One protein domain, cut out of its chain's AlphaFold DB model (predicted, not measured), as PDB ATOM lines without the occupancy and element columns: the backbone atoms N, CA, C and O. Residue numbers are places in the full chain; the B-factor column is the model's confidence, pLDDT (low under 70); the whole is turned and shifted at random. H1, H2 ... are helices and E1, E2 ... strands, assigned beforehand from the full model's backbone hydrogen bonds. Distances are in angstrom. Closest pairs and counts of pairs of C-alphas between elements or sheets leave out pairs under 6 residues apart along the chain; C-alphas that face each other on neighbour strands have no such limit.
ATOM      1  N   ARG A  11     170.697 117.526 140.736       76.75
ATOM      2  CA  ARG A  11     171.757 116.632 141.201       76.75
ATOM      3  C   ARG A  11     171.529 115.185 140.810       76.75
ATOM      4  O   ARG A  11     172.439 114.559 140.277       76.75
ATOM      5  N   LYS A  12     170.334 114.665 141.082       78.31
ATOM      6  CA  LYS A  12     170.020 113.253 140.853       78.31
ATOM      7  C   LYS A  12     169.952 112.946 139.362       78.31
ATOM      8  O   LYS A  12     170.486 111.933 138.925       78.31
ATOM      9  N   GLU A  13     169.334 113.830 138.588       83.06
ATOM     10  CA  GLU A  13     169.209 113.723 137.138       83.06
ATOM     11  C   GLU A  13     170.577 113.807 136.451       83.06
ATOM     12  O   GLU A  13     170.862 113.017 135.552       83.06
ATOM     13  N   TYR A  14     171.456 114.698 136.914       81.06
ATOM     14  CA  TYR A  14     172.811 114.835 136.390       81.06
ATOM     15  C   TYR A  14     173.707 113.652 136.782       81.06
ATOM     16  O   TYR A  14     174.421 113.117 135.936       81.06
ATOM     17  N   GLU A  15     173.632 113.182 138.035       82.00
ATOM     18  CA  GLU A  15     174.304 111.954 138.497       82.00
ATOM     19  C   GLU A  15     173.868 110.736 137.663       82.00
ATOM     20  O   GLU A  15     174.712 109.946 137.226       82.00
ATOM     21  N   ALA A  16     172.566 110.618 137.381       83.31
ATOM     22  CA  ALA A  16     172.008 109.563 136.540       83.31
ATOM     23  C   ALA A  16     172.481 109.666 135.082       83.31
ATOM     24  O   ALA A  16     172.892 108.656 134.506       83.31
ATOM     25  N   TRP A  17     172.479 110.869 134.498       84.31
ATOM     26  CA  TRP A  17     172.933 111.106 133.125       84.31
ATOM     27  C   TRP A  17     174.420 110.780 132.942       84.31
ATOM     28  O   TRP A  17     174.795 110.085 131.997       84.31
ATOM     29  N   LEU A  18     175.261 111.183 133.899       82.88
ATOM     30  CA  LEU A  18     176.689 110.854 133.920       82.88
ATOM     31  C   LEU A  18     176.983 109.386 134.269       82.88
ATOM     32  O   LEU A  18     178.122 108.948 134.104       82.88
ATOM     33  N   LYS A  19     175.993 108.626 134.757       84.00
ATOM     34  CA  LYS A  19     176.144 107.249 135.261       84.00
ATOM     35  C   LYS A  19     177.168 107.143 136.404       84.00
ATOM     36  O   LYS A  19     177.954 106.195 136.457       84.00
ATOM     37  N   ILE A  20     177.159 108.101 137.336       76.75
ATOM     38  CA  ILE A  20     178.073 108.146 138.493       76.75
ATOM     39  C   ILE A  20     177.320 108.176 139.829       76.75
ATOM     40  O   ILE A  20     176.164 108.571 139.899       76.75
ATOM     41  N   LYS A  21     177.989 107.764 140.918       69.75
ATOM     42  CA  LYS A  21     177.389 107.694 142.269       69.75
ATOM     43  C   LYS A  21     177.410 109.013 143.051       69.75
ATOM     44  O   LYS A  21     176.709 109.125 144.049       69.75
ATOM     45  N   SER A  22     178.265 109.961 142.674       69.00
ATOM     46  CA  SER A  22     178.369 111.265 143.337       69.00
ATOM     47  C   SER A  22     179.066 112.266 142.426       69.00
ATOM     48  O   SER A  22     180.181 112.015 141.965       69.00
ATOM     49  N   VAL A  23     178.439 113.423 142.216       65.88
ATOM     50  CA  VAL A  23     179.031 114.548 141.466       65.88
ATOM     51  C   VAL A  23     179.994 115.401 142.298       65.88
ATOM     52  O   VAL A  23     180.510 116.390 141.791       65.88
ATOM     53  N   GLY A  24     180.276 115.046 143.559       61.31
ATOM     54  CA  GLY A  24     181.088 115.878 144.464       61.31
ATOM     55  C   GLY A  24     182.491 116.236 143.944       61.31
ATOM     56  O   GLY A  24     183.045 117.244 144.363       61.31
ATOM     57  N   ALA A  25     183.041 115.456 143.007       57.12
ATOM     58  CA  ALA A  25     184.320 115.729 142.339       57.12
ATOM     59  C   ALA A  25     184.189 116.445 140.971       57.12
ATOM     60  O   ALA A  25     185.200 116.824 140.381       57.12
ATOM     61  N   TYR A  26     182.960 116.606 140.468       58.81
ATOM     62  CA  TYR A  26     182.621 117.049 139.105       58.81
ATOM     63  C   TYR A  26     181.765 118.327 139.061       58.81
ATOM     64  O   TYR A  26     181.579 118.887 137.985       58.81
ATOM     65  N   CYS A  27     181.238 118.789 140.200       65.75
ATOM     66  CA  CYS A  27     180.422 120.002 140.303       65.75
ATOM     67  C   CYS A  27     181.138 121.054 141.163       65.75
ATOM     68  O   CYS A  27     181.013 121.012 142.395       65.75
ATOM     69  N   PRO A  28     181.871 121.998 140.539       68.38
ATOM     70  CA  PRO A  28     182.458 123.122 141.253       68.38
ATOM     71  C   PRO A  28     181.379 123.880 142.031       68.38
ATOM     72  O   PRO A  28     180.295 124.140 141.508       68.38
ATOM     73  N   GLN A  29     181.671 124.244 143.279       78.56
ATOM     74  CA  GLN A  29     180.790 125.069 144.118       78.56
ATOM     75  C   GLN A  29     181.004 126.563 143.826       78.56
ATOM     76  O   GLN A  29     181.074 127.392 144.735       78.56
ATOM     77  N   ASP A  30     181.162 126.882 142.542       86.19
ATOM     78  CA  ASP A  30     181.446 128.225 142.060       86.19
ATOM     79  C   ASP A  30     180.189 129.088 142.197       86.19
ATOM     80  O   ASP A  30     179.064 128.650 141.919       86.19
ATOM     81  N   LYS A  31     180.386 130.331 142.636       88.06
ATOM     82  CA  LYS A  31     179.297 131.234 142.995       88.06
ATOM     83  C   LYS A  31     179.177 132.400 142.024       88.06
ATOM     84  O   LYS A  31     180.171 133.008 141.644       88.06
ATOM     85  N   TYR A  32     177.937 132.737 141.712       85.50
ATOM     86  CA  TYR A  32     177.512 133.978 141.098       85.50
ATOM     87  C   TYR A  32     177.163 134.997 142.187       85.50
ATOM     88  O   TYR A  32     176.391 134.683 143.097       85.50
ATOM     89  N   THR A  33     177.703 136.208 142.079       85.88
ATOM     90  CA  THR A  33     177.382 137.330 142.968       85.88
ATOM     91  C   THR A  33     176.479 138.308 142.225       85.88
ATOM     92  O   THR A  33     176.874 138.856 141.198       85.88
ATOM     93  N   CYS A  34     175.266 138.527 142.730       78.38
ATOM     94  CA  CYS A  34     174.344 139.515 142.181       78.38
ATOM     95  C   CYS A  34     174.779 140.938 142.551       78.38
ATOM     96  O   CYS A  34     175.545 141.157 143.490       78.38
ATOM     97  N   ASN A  35     174.219 141.927 141.856       75.62
ATOM     98  CA  ASN A  35     174.505 143.344 142.108       75.62
ATOM     99  C   ASN A  35     174.170 143.815 143.539       75.62
ATOM    100  O   ASN A  35     174.762 144.779 144.015       75.62
ATOM    101  N   ASP A  36     173.233 143.155 144.224       73.94
ATOM    102  CA  ASP A  36     172.872 143.423 145.625       73.94
ATOM    103  C   ASP A  36     173.810 142.737 146.645       73.94
ATOM    104  O   ASP A  36     173.606 142.846 147.855       73.94
ATOM    105  N   GLY A  37     174.844 142.033 146.167       78.62
ATOM    106  CA  GLY A  37     175.811 141.293 146.976       78.62
ATOM    107  C   GLY A  37     175.358 139.890 147.386       78.62
ATOM    108  O   GLY A  37     176.099 139.200 148.087       78.62
ATOM    109  N   SER A  38     174.170 139.442 146.971       79.38
ATOM    110  CA  SER A  38     173.725 138.067 147.210       79.38
ATOM    111  C   SER A  38     174.544 137.061 146.396       79.38
ATOM    112  O   SER A  38     174.922 137.323 145.257       79.38
ATOM    113  N   GLU A  39     174.838 135.897 146.983       83.19
ATOM    114  CA  GLU A  39     175.626 134.839 146.340       83.19
ATOM    115  C   GLU A  39     174.804 133.568 146.133       83.19
ATOM    116  O   GLU A  39     174.195 133.049 147.073       83.19
ATOM    117  N   PHE A  40     174.882 133.009 144.929       83.69
ATOM    118  CA  PHE A  40     174.195 131.781 144.533       83.69
ATOM    119  C   PHE A  40     175.131 130.865 143.749       83.69
ATOM    120  O   PHE A  40     176.071 131.338 143.125       83.69
ATOM    121  N   LEU A  41     174.904 129.551 143.755       86.25
ATOM    122  CA  LEU A  41     175.713 128.630 142.951       86.25
ATOM    123  C   LEU A  41     175.330 128.743 141.471       86.25
ATOM    124  O   LEU A  41     174.144 128.708 141.140       86.25
ATOM    125  N   PHE A  42     176.325 128.827 140.581       88.00
ATOM    126  CA  PHE A  42     176.082 128.895 139.132       88.00
ATOM    127  C   PHE A  42     175.228 127.729 138.638       88.00
ATOM    128  O   PHE A  42     174.250 127.917 137.918       88.00
ATOM    129  N   LEU A  43     175.593 126.528 139.073       86.50
ATOM    130  CA  LEU A  43     174.946 125.272 138.724       86.50
ATOM    131  C   LEU A  43     173.438 125.295 139.043       86.50
ATOM    132  O   LEU A  43     172.620 124.894 138.212       86.50
ATOM    133  N   ASP A  44     173.077 125.826 140.212       82.25
ATOM    134  CA  ASP A  44     171.695 125.889 140.686       82.25
ATOM    135  C   ASP A  44     170.895 126.926 139.907       82.25
ATOM    136  O   ASP A  44     169.786 126.635 139.464       82.25
ATOM    137  N   LEU A  45     171.462 128.120 139.706       86.62
ATOM    138  CA  LEU A  45     170.814 129.170 138.923       86.62
ATOM    139  C   LEU A  45     170.543 128.700 137.493       86.62
ATOM    140  O   LEU A  45     169.416 128.808 137.015       86.62
ATOM    141  N   ILE A  46     171.547 128.113 136.839       88.88
ATOM    142  CA  ILE A  46     171.416 127.549 135.492       88.88
ATOM    143  C   ILE A  46     170.310 126.493 135.460       88.88
ATOM    144  O   ILE A  46     169.459 126.520 134.573       88.88
ATOM    145  N   GLY A  47     170.291 125.583 136.438       85.12
ATOM    146  CA  GLY A  47     169.276 124.538 136.499       85.12
ATOM    147  C   GLY A  47     167.857 125.102 136.636       85.12
ATOM    148  O   GLY A  47     166.929 124.658 135.962       85.12
ATOM    149  N   ARG A  48     167.688 126.142 137.458       83.44
ATOM    150  CA  ARG A  48     166.400 126.829 137.640       83.44
ATOM    151  C   ARG A  48     165.907 127.481 136.358       83.44
ATOM    152  O   ARG A  48     164.798 127.187 135.924       83.44
ATOM    153  N   PHE A  49     166.750 128.287 135.717       85.44
ATOM    154  CA  PHE A  49     166.396 128.932 134.454       85.44
ATOM    155  C   PHE A  49     166.106 127.909 133.346       85.44
ATOM    156  O   PHE A  49     165.186 128.100 132.553       85.44
ATOM    157  N   ALA A  50     166.814 126.775 133.330       85.38
ATOM    158  CA  ALA A  50     166.534 125.685 132.400       85.38
ATOM    159  C   ALA A  50     165.162 125.032 132.654       85.38
ATOM    160  O   ALA A  50     164.437 124.748 131.700       85.38
ATOM    161  N   LYS A  51     164.760 124.852 133.924       80.69
ATOM    162  CA  LYS A  51     163.420 124.358 134.301       80.69
ATOM    163  C   LYS A  51     162.309 125.289 133.805       80.69
ATOM    164  O   LYS A  51     161.280 124.812 133.333       80.69
ATOM    165  N   GLU A  52     162.536 126.600 133.879       79.00
ATOM    166  CA  GLU A  52     161.612 127.642 133.403       79.00
ATOM    167  C   GLU A  52     161.695 127.888 131.888       79.00
ATOM    168  O   GLU A  52     160.942 128.693 131.345       79.00
ATOM    169  N   LYS A  53     162.562 127.148 131.180       78.44
ATOM    170  CA  LYS A  53     162.831 127.289 129.739       78.44
ATOM    171  C   LYS A  53     163.348 128.678 129.343       78.44
ATOM    172  O   LYS A  53     163.263 129.067 128.178       78.44
ATOM    173  N   GLU A  54     163.953 129.408 130.273       82.81
ATOM    174  CA  GLU A  54     164.537 130.722 130.024       82.81
ATOM    175  C   GLU A  54     165.992 130.608 129.548       82.81
ATOM    176  O   GLU A  54     166.954 130.912 130.260       82.81
ATOM    177  N   ARG A  55     166.155 130.167 128.297       81.44
ATOM    178  CA  ARG A  55     167.464 129.881 127.682       81.44
ATOM    179  C   ARG A  55     168.439 131.063 127.716       81.44
ATOM    180  O   ARG A  55     169.624 130.864 127.951       81.44
ATOM    181  N   PHE A  56     167.936 132.290 127.576       81.06
ATOM    182  CA  PHE A  56     168.754 133.503 127.670       81.06
ATOM    183  C   PHE A  56     169.551 133.569 128.982       81.06
ATOM    184  O   PHE A  56     170.754 133.832 128.968       81.06
ATOM    185  N   TYR A  57     168.898 133.312 130.118       85.50
ATOM    186  CA  TYR A  57     169.546 133.379 131.429       85.50
ATOM    187  C   TYR A  57     170.459 132.174 131.673       85.50
ATOM    188  O   TYR A  57     171.525 132.336 132.267       85.50
ATOM    189  N   VAL A  58     170.094 130.997 131.150       87.69
ATOM    190  CA  VAL A  58     170.951 129.798 131.135       87.69
ATOM    191  C   VAL A  58     172.284 130.094 130.445       87.69
ATOM    192  O   VAL A  58     173.345 129.959 131.059       87.69
ATOM    193  N   ASP A  59     172.235 130.560 129.198       84.75
ATOM    194  CA  ASP A  59     173.426 130.885 128.412       84.75
ATOM    195  C   ASP A  59     174.226 132.012 129.051       84.75
ATOM    196  O   ASP A  59     175.465 131.988 129.070       84.75
ATOM    197  N   ALA A  60     173.525 132.991 129.626       84.94
ATOM    198  CA  ALA A  60     174.183 134.084 130.298       84.94
ATOM    199  C   ALA A  60     175.037 133.615 131.468       84.94
ATOM    200  O   ALA A  60     176.233 133.916 131.523       84.94
ATOM    201  N   LEU A  61     174.458 132.807 132.344       89.62
ATOM    202  CA  LEU A  61     175.158 132.255 133.491       89.62
ATOM    203  C   LEU A  61     176.295 131.312 133.085       89.62
ATOM    204  O   LEU A  61     177.338 131.347 133.730       89.62
ATOM    205  N   PHE A  62     176.165 130.541 131.998       90.88
ATOM    206  CA  PHE A  62     177.276 129.731 131.481       90.88
ATOM    207  C   PHE A  62     178.485 130.578 131.072       90.88
ATOM    208  O   PHE A  62     179.622 130.223 131.381       90.88
ATOM    209  N   GLN A  63     178.255 131.709 130.403       87.56
ATOM    210  CA  GLN A  63     179.334 132.613 129.993       87.56
ATOM    211  C   GLN A  63     179.958 133.350 131.188       87.56
ATOM    212  O   GLN A  63     181.181 133.485 131.251       87.56
ATOM    213  N   GLU A  64     179.147 133.775 132.164       88.56
ATOM    214  CA  GLU A  64     179.662 134.344 133.419       88.56
ATOM    215  C   GLU A  64     180.517 133.319 134.169       88.56
ATOM    216  O   GLU A  64     181.624 133.632 134.609       88.56
ATOM    217  N   TRP A  65     180.051 132.069 134.249       91.69
ATOM    218  CA  TRP A  65     180.781 130.993 134.905       91.69
ATOM    219  C   TRP A  65     182.091 130.679 134.179       91.69
ATOM    220  O   TRP A  65     183.138 130.562 134.815       91.69
ATOM    221  N   LYS A  66     182.080 130.640 132.841       91.56
ATOM    222  CA  LYS A  66     183.300 130.501 132.038       91.56
ATOM    223  C   LYS A  66     184.302 131.614 132.347       91.56
ATOM    224  O   LYS A  66     185.458 131.322 132.649       91.56
ATOM    225  N   SER A  67     183.858 132.874 132.331       88.81
ATOM    226  CA  SER A  67     184.719 134.022 132.636       88.81
ATOM    227  C   SER A  67     185.267 133.957 134.063       88.81
ATOM    228  O   SER A  67     186.448 134.230 134.286       88.81
ATOM    229  N   PHE A  68     184.434 133.558 135.027       90.25
ATOM    230  CA  PHE A  68     184.846 133.329 136.407       90.25
ATOM    231  C   PHE A  68     185.941 132.259 136.494       90.25
ATOM    232  O   PHE A  68     186.970 132.502 137.125       90.25
ATOM    233  N   ILE A  69     185.764 131.114 135.826       90.38
ATOM    234  CA  ILE A  69     186.737 130.015 135.818       90.38
ATOM    235  C   ILE A  69     188.072 130.476 135.222       90.38
ATOM    236  O   ILE A  69     189.133 130.234 135.800       90.38
ATOM    237  N   GLU A  70     188.025 131.162 134.079       90.12
ATOM    238  CA  GLU A  70     189.212 131.650 133.371       90.12
ATOM    239  C   GLU A  70     189.999 132.687 134.182       90.12
ATOM    240  O   GLU A  70     191.230 132.697 134.129       90.12
ATOM    241  N   LYS A  71     189.307 133.531 134.957       91.94
ATOM    242  CA  LYS A  71     189.930 134.538 135.830       91.94
ATOM    243  C   LYS A  71     190.463 133.950 137.137       91.94
ATOM    244  O   LYS A  71     191.504 134.397 137.614       91.94
ATOM    245  N   THR A  72     189.757 132.979 137.710       91.00
ATOM    246  CA  THR A  72     190.023 132.469 139.064       91.00
ATOM    247  C   THR A  72     191.078 131.370 139.068       91.00
ATOM    248  O   THR A  72     192.010 131.410 139.869       91.00
ATOM    249  N   PHE A  73     190.965 130.402 138.157       90.12
ATOM    250  CA  PHE A  73     191.811 129.208 138.159       90.12
ATOM    251  C   PHE A  73     192.921 129.300 137.111       90.12
ATOM    252  O   PHE A  73     192.822 130.031 136.119       90.12
ATOM    253  N   LYS A  74     193.986 128.516 137.301       91.50
ATOM    254  CA  LYS A  74     195.127 128.423 136.375       91.50
ATOM    255  C   LYS A  74     195.384 126.974 135.953       91.50
ATOM    256  O   LYS A  74     194.933 126.033 136.605       91.50
ATOM    257  N   ASP A  75     196.091 126.814 134.838       92.00
ATOM    258  CA  ASP A  75     196.646 125.542 134.363       92.00
ATOM    259  C   ASP A  75     195.637 124.373 134.352       92.00
ATOM    260  O   ASP A  75     194.537 124.470 133.799       92.00
ATOM    261  N   LYS A  76     196.018 123.241 134.954       88.75
ATOM    262  CA  LYS A  76     195.235 122.001 134.984       88.75
ATOM    263  C   LYS A  76     193.890 122.170 135.692       88.75
ATOM    264  O   LYS A  76     192.913 121.553 135.283       88.75
ATOM    265  N   GLU A  77     193.829 123.004 136.725       86.94
ATOM    266  CA  GLU A  77     192.596 123.255 137.473       86.94
ATOM    267  C   GLU A  77     191.575 123.997 136.608       86.94
ATOM    268  O   GLU A  77     190.432 123.554 136.495       86.94
ATOM    269  N   ARG A  78     192.014 125.029 135.874       90.12
ATOM    270  CA  ARG A  78     191.173 125.709 134.876       90.12
ATOM    271  C   ARG A  78     190.648 124.729 133.827       90.12
ATOM    272  O   ARG A  78     189.457 124.731 133.535       90.12
ATOM    273  N   SER A  79     191.524 123.886 133.280       87.94
ATOM    274  CA  SER A  79     191.143 122.890 132.269       87.94
ATOM    275  C   SER A  79     190.080 121.915 132.793       87.94
ATOM    276  O   SER A  79     189.084 121.650 132.117       87.94
ATOM    277  N   ASN A  80     190.228 121.452 134.037       88.12
ATOM    278  CA  ASN A  80     189.242 120.589 134.686       88.12
ATOM    279  C   ASN A  80     187.894 121.304 134.879       88.12
ATOM    280  O   ASN A  80     186.859 120.747 134.517       88.12
ATOM    281  N   HIS A  81     187.896 122.541 135.390       88.62
ATOM    282  CA  HIS A  81     186.668 123.321 135.583       88.62
ATOM    283  C   HIS A  81     185.944 123.596 134.258       88.62
ATOM    284  O   HIS A  81     184.729 123.426 134.183       88.62
ATOM    285  N   LEU A  82     186.672 123.943 133.192       89.50
ATOM    286  CA  LEU A  82     186.090 124.137 131.858       89.50
ATOM    287  C   LEU A  82     185.516 122.836 131.277       89.50
ATOM    288  O   LEU A  82     184.454 122.850 130.660       89.50
ATOM    289  N   SER A  83     186.179 121.698 131.506       88.56
ATOM    290  CA  SER A  83     185.657 120.383 131.115       88.56
ATOM    291  C   SER A  83     184.333 120.067 131.820       88.56
ATOM    292  O   SER A  83     183.382 119.601 131.189       88.56
ATOM    293  N   TYR A  84     184.229 120.380 133.114       86.75
ATOM    294  CA  TYR A  84     182.989 120.210 133.875       86.75
ATOM    295  C   TYR A  84     181.881 121.159 133.428       86.75
ATOM    296  O   TYR A  84     180.744 120.716 133.268       86.75
ATOM    297  N   LEU A  85     182.218 122.422 133.159       90.12
ATOM    298  CA  LEU A  85     181.293 123.399 132.592       90.12
ATOM    299  C   LEU A  85     180.676 122.878 131.287       90.12
ATOM    300  O   LEU A  85     179.458 122.896 131.136       90.12
ATOM    301  N   ASN A  86     181.506 122.357 130.377       89.44
ATOM    302  CA  ASN A  86     181.053 121.826 129.090       89.44
ATOM    303  C   ASN A  86     180.125 120.613 129.249       89.44
ATOM    304  O   ASN A  86     179.096 120.546 128.583       89.44
ATOM    305  N   LYS A  87     180.438 119.683 130.164       88.38
ATOM    306  CA  LYS A  87     179.561 118.533 130.450       88.38
ATOM    307  C   LYS A  87     178.216 118.951 131.031       88.38
ATOM    308  O   LYS A  87     177.186 118.390 130.668       88.38
ATOM    309  N   TYR A  88     178.220 119.929 131.935       89.12
ATOM    310  CA  TYR A  88     176.974 120.432 132.497       89.12
ATOM    311  C   TYR A  88     176.148 121.179 131.446       89.12
ATOM    312  O   TYR A  88     174.930 121.023 131.412       89.12
ATOM    313  N   LYS A  89     176.802 121.919 130.544       90.31
ATOM    314  CA  LYS A  89     176.144 122.551 129.398       90.31
ATOM    315  C   LYS A  89     175.439 121.529 128.510       90.31
ATOM    316  O   LYS A  89     174.250 121.677 128.267       90.31
ATOM    317  N   GLU A  90     176.120 120.451 128.127       89.38
ATOM    318  CA  GLU A  90     175.524 119.375 127.321       89.38
ATOM    319  C   GLU A  90     174.291 118.749 128.000       89.38
ATOM    320  O   GLU A  90     173.264 118.500 127.365       89.38
ATOM    321  N   PHE A  91     174.357 118.528 129.315       88.88
ATOM    322  CA  PHE A  91     173.217 118.045 130.088       88.88
ATOM    323  C   PHE A  91     172.036 119.032 130.083       88.88
ATOM    324  O   PHE A  91     170.896 118.629 129.845       88.88
ATOM    325  N   VAL A  92     172.298 120.320 130.313       88.25
ATOM    326  CA  VAL A  92     171.268 121.368 130.330       88.25
ATOM    327  C   VAL A  92     170.662 121.585 128.942       88.25
ATOM    328  O   VAL A  92     169.445 121.718 128.832       88.25
ATOM    329  N   ASP A  93     171.461 121.533 127.877       85.81
ATOM    330  CA  ASP A  93     170.979 121.624 126.495       85.81
ATOM    331  C   ASP A  93     170.021 120.467 126.171       85.81
ATOM    332  O   ASP A  93     168.959 120.676 125.578       85.81
ATOM    333  N   ASN A  94     170.327 119.255 126.641       86.19
ATOM    334  CA  ASN A  94     169.441 118.097 126.507       86.19
ATOM    335  C   ASN A  94     168.114 118.259 127.273       86.19
ATOM    336  O   ASN A  94     167.081 117.783 126.799       86.19
ATOM    337  N   ILE A  95     168.109 118.944 128.421       84.06
ATOM    338  CA  ILE A  95     166.873 119.321 129.130       84.06
ATOM    339  C   ILE A  95     166.093 120.354 128.309       84.06
ATOM    340  O   ILE A  95     164.910 120.166 128.025       84.06
ATOM    341  N   CYS A  96     166.755 121.437 127.898       78.00
ATOM    342  CA  CYS A  96     166.149 122.535 127.150       78.00
ATOM    343  C   CYS A  96     165.536 122.071 125.823       78.00
ATOM    344  O   CYS A  96     164.516 122.620 125.399       78.00
ATOM    345  N   ASN A  97     166.141 121.077 125.169       79.06
ATOM    346  CA  ASN A  97     165.672 120.483 123.915       79.06
ATOM    347  C   ASN A  97     164.634 119.364 124.111       79.06
ATOM    348  O   ASN A  97     164.112 118.840 123.131       79.06
ATOM    349  N   GLY A  98     164.300 119.012 125.357       77.94
ATOM    350  CA  GLY A  98     163.288 118.002 125.676       77.94
ATOM    351  C   GLY A  98     163.762 116.550 125.560       77.94
ATOM    352  O   GLY A  98     162.954 115.640 125.734       77.94
ATOM    353  N   THR A  99     165.052 116.316 125.305       82.00
ATOM    354  CA  THR A  99     165.670 114.979 125.264       82.00
ATOM    355  C   THR A  99     165.729 114.340 126.655       82.00
ATOM    356  O   THR A  99     165.603 113.124 126.791       82.00
ATOM    357  N   ILE A 100     165.899 115.153 127.702       79.94
ATOM    358  CA  ILE A 100     165.833 114.727 129.105       79.94
ATOM    359  C   ILE A 100     164.546 115.276 129.720       79.94
ATOM    360  O   ILE A 100     164.336 116.487 129.773       79.94
ATOM    361  N   SER A 101     163.692 114.378 130.214       72.12
ATOM    362  CA  SER A 101     162.504 114.748 130.984       72.12
ATOM    363  C   SER A 101     162.851 114.865 132.467       72.12
ATOM    364  O   SER A 101     163.471 113.979 133.054       72.12
ATOM    365  N   LEU A 102     162.464 115.985 133.074       68.81
ATOM    366  CA  LEU A 102     162.656 116.239 134.498       68.81
ATOM    367  C   LEU A 102     161.482 115.674 135.303       68.81
ATOM    368  O   LEU A 102     160.329 115.766 134.879       68.81
ATOM    369  N   SER A 103     161.769 115.122 136.482       62.66
ATOM    370  CA  SER A 103     160.728 114.665 137.405       62.66
ATOM    371  C   SER A 103     160.011 115.864 138.051       62.66
ATOM    372  O   SER A 103     160.632 116.847 138.451       62.66
ATOM    373  N   THR A 104     158.678 115.828 138.126       52.00
ATOM    374  CA  THR A 104     157.827 116.994 138.447       52.00
ATOM    375  C   THR A 104     157.831 117.431 139.921       52.00
ATOM    376  O   THR A 104     157.030 118.280 140.309       52.00
ATOM    377  N   SER A 105     158.682 116.879 140.786       43.97
ATOM    378  CA  SER A 105     158.535 117.058 142.234       43.97
ATOM    379  C   SER A 105     159.438 118.154 142.802       43.97
ATOM    380  O   SER A 105     160.603 117.912 143.109       43.97
ATOM    381  N   GLY A 106     158.863 119.343 142.995       48.47
ATOM    382  CA  GLY A 106     159.415 120.392 143.855       48.47
ATOM    383  C   GLY A 106     158.946 121.784 143.441       48.47
ATOM    384  O   GLY A 106     159.553 122.395 142.558       48.47
ATOM    385  N   GLN A 107     157.850 122.256 144.044       45.53
ATOM    386  CA  GLN A 107     157.508 123.678 144.113       45.53
ATOM    387  C   GLN A 107     158.207 124.257 145.345       45.53
ATOM    388  O   GLN A 107     157.806 123.936 146.462       45.53
ATOM    389  N   ASP A 108     159.214 125.105 145.151       53.12
ATOM    390  CA  ASP A 108     159.750 125.946 146.220       53.12
ATOM    391  C   ASP A 108     159.350 127.402 145.944       53.12
ATOM    392  O   ASP A 108     159.926 128.114 145.131       53.12
ATOM    393  N   ASN A 109     158.325 127.878 146.652       47.69
ATOM    394  CA  ASN A 109     157.736 129.216 146.476       47.69
ATOM    395  C   ASN A 109     158.657 130.385 146.917       47.69
ATOM    396  O   ASN A 109     158.197 131.514 147.048       47.69
ATOM    397  N   ASN A 110     159.942 130.137 147.203       52.06
ATOM    398  CA  ASN A 110     160.944 131.163 147.547       52.06
ATOM    399  C   ASN A 110     161.873 131.517 146.369       52.06
ATOM    400  O   ASN A 110     162.814 132.291 146.543       52.06
ATOM    401  N   ASP A 111     161.624 130.927 145.201       63.34
ATOM    402  CA  ASP A 111     162.544 130.916 144.067       63.34
ATOM    403  C   ASP A 111     162.409 132.138 143.154       63.34
ATOM    404  O   ASP A 111     163.417 132.633 142.646       63.34
ATOM    405  N   ASP A 112     161.200 132.687 143.026       68.12
ATOM    406  CA  ASP A 112     160.926 133.807 142.122       68.12
ATOM    407  C   ASP A 112     161.730 135.058 142.482       68.12
ATOM    408  O   ASP A 112     162.285 135.705 141.600       68.12
ATOM    409  N   THR A 113     161.868 135.388 143.770       72.75
ATOM    410  CA  THR A 113     162.630 136.573 144.198       72.75
ATOM    411  C   THR A 113     164.122 136.443 143.877       72.75
ATOM    412  O   THR A 113     164.758 137.423 143.486       72.75
ATOM    413  N   VAL A 114     164.686 135.234 144.006       75.44
ATOM    414  CA  VAL A 114     166.091 134.952 143.658       75.44
ATOM    415  C   VAL A 114     166.292 135.079 142.154       75.44
ATOM    416  O   VAL A 114     167.203 135.780 141.714       75.44
ATOM    417  N   LEU A 115     165.419 134.451 141.364       80.50
ATOM    418  CA  LEU A 115     165.491 134.535 139.909       80.50
ATOM    419  C   LEU A 115     165.300 135.970 139.433       80.50
ATOM    420  O   LEU A 115     166.076 136.421 138.604       80.50
ATOM    421  N   MET A 116     164.367 136.731 140.007       82.19
ATOM    422  CA  MET A 116     164.184 138.150 139.687       82.19
ATOM    423  C   MET A 116     165.441 138.989 139.954       82.19
ATOM    424  O   MET A 116     165.841 139.745 139.070       82.19
ATOM    425  N   SER A 117     166.113 138.819 141.101       79.19
ATOM    426  CA  SER A 117     167.376 139.529 141.381       79.19
ATOM    427  C   SER A 117     168.464 139.172 140.357       79.19
ATOM    428  O   SER A 117     169.150 140.050 139.825       79.19
ATOM    429  N   VAL A 118     168.568 137.894 139.978       82.38
ATOM    430  CA  VAL A 118     169.518 137.445 138.948       82.38
ATOM    431  C   VAL A 118     169.149 137.980 137.560       82.38
ATOM    432  O   VAL A 118     170.034 138.453 136.846       82.38
ATOM    433  N   ARG A 119     167.861 137.979 137.184       84.50
ATOM    434  CA  ARG A 119     167.363 138.563 135.927       84.50
ATOM    435  C   ARG A 119     167.731 140.041 135.849       84.50
ATOM    436  O   ARG A 119     168.313 140.467 134.858       84.50
ATOM    437  N   GLU A 120     167.461 140.815 136.898       82.19
ATOM    438  CA  GLU A 120     167.850 142.227 136.971       82.19
ATOM    439  C   GLU A 120     169.365 142.419 136.877       82.19
ATOM    440  O   GLU A 120     169.829 143.347 136.212       82.19
ATOM    441  N   SER A 121     170.138 141.549 137.529       80.31
ATOM    442  CA  SER A 121     171.597 141.598 137.512       80.31
ATOM    443  C   SER A 121     172.156 141.377 136.105       80.31
ATOM    444  O   SER A 121     172.930 142.199 135.611       80.31
ATOM    445  N   ILE A 122     171.696 140.321 135.428       78.50
ATOM    446  CA  ILE A 122     172.096 139.970 134.059       78.50
ATOM    447  C   ILE A 122     171.606 141.021 133.058       78.50
ATOM    448  O   ILE A 122     172.369 141.446 132.197       78.50
ATOM    449  N   ASN A 123     170.362 141.489 133.178       76.12
ATOM    450  CA  ASN A 123     169.800 142.492 132.269       76.12
ATOM    451  C   ASN A 123     170.523 143.847 132.376       76.12
ATOM    452  O   ASN A 123     170.581 144.583 131.397       76.12
ATOM    453  N   LYS A 124     171.079 144.191 133.547       71.94
ATOM    454  CA  LYS A 124     171.895 145.404 133.729       71.94
ATOM    455  C   LYS A 124     173.306 145.268 133.155       71.94
ATOM    456  O   LYS A 124     173.899 146.281 132.796       71.94
ATOM    457  N   SER A 125     173.858 144.055 133.107       63.00
ATOM    458  CA  SER A 125     175.240 143.809 132.680       63.00
ATOM    459  C   SER A 125     175.375 143.341 131.229       63.00
ATOM    460  O   SER A 125     176.480 143.398 130.685       63.00
ATOM    461  N   ARG A 126     174.288 142.892 130.586       63.97
ATOM    462  CA  ARG A 126     174.324 142.323 129.235       63.97
ATOM    463  C   ARG A 126     173.604 143.145 128.183       63.97
ATOM    464  O   ARG A 126     172.453 143.536 128.334       63.97
ATOM    465  N   ASP A 127     174.291 143.275 127.057       62.19
ATOM    466  CA  ASP A 127     173.716 143.678 125.784       62.19
ATOM    467  C   ASP A 127     172.875 142.521 125.217       62.19
ATOM    468  O   ASP A 127     173.404 141.451 124.899       62.19
TER     469      ASP A 127
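This is residues 11 to 127 of the 387 residues of an uncharacterized protein of Prevotella sp. CAG:520 (UniProt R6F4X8). A small hairpin of two short strands, E1 and E2, leads straight into an up-and-down bundle of three helices, H2, H3 and H4, in which the short H2 lies beside the long pair H3 and H4. H1 and H5 sit on opposite sides of this bundle, and a long loop runs from H4 to H5, with residues 104 to 110 sticking out. The printed part has 117 residues, with named elements in the order H1, E1, E2, H2, H3, H4, H5; the sheet E1 - E2 is antiparallel and the class is mostly helix. The whole is compact, with a radius of gyration of the C-alphas of 14.2 A and spans of 39 by 36 by 22 A.

E1, residues 31 to 33, and E2, residues 39 to 41, form an antiparallel hairpin; N 32 and O 40 are 2.7 A apart, within hydrogen-bond range. H2, residues 42 to 51, touches H3, residues 55 to 72, at a shallow tilt of 11 degrees, opposite ways, closest at the C-alphas of Ile 46 and Val 58, 4.9 A. H3 touches H4, residues 75 to 96, at 6 degrees, a shallow tilt, opposite ways, closest at the C-alphas of Ile 69 and Arg 78, 6.3 A. H1, residues 11 to 18, only just touches residues 88 to 91 of H4, with 3 pairs of C-alphas within 8 A, the closest Tyr 14 and Phe 91 at 7.1 A; their lines are about perpendicular, at 81 degrees. H5, residues 111 to 125, only just touches H3, with 3 such pairs, the closest C-alphas being those of Tyr 57 and Arg 119, 7.2 A. In all five helices every O i to N i+4 pair is within hydrogen-bond range.

E1 begins at C-alpha 31 (179.297, 131.234, 142.995). H4 is 31.5 A long, H3 25.4 A and H5 21.4 A. H5 ends at C-alpha 125 (175.240, 143.809, 132.680).

The C-alphas farthest apart, Asp 75 and Asn 109, are 40.9 A apart. The printed part has no cut. The links H1 to E1 and H4 to H5 are long. The model's pLDDT is under 70 at residues 21 to 28, 102 to 112 and 125 to 127.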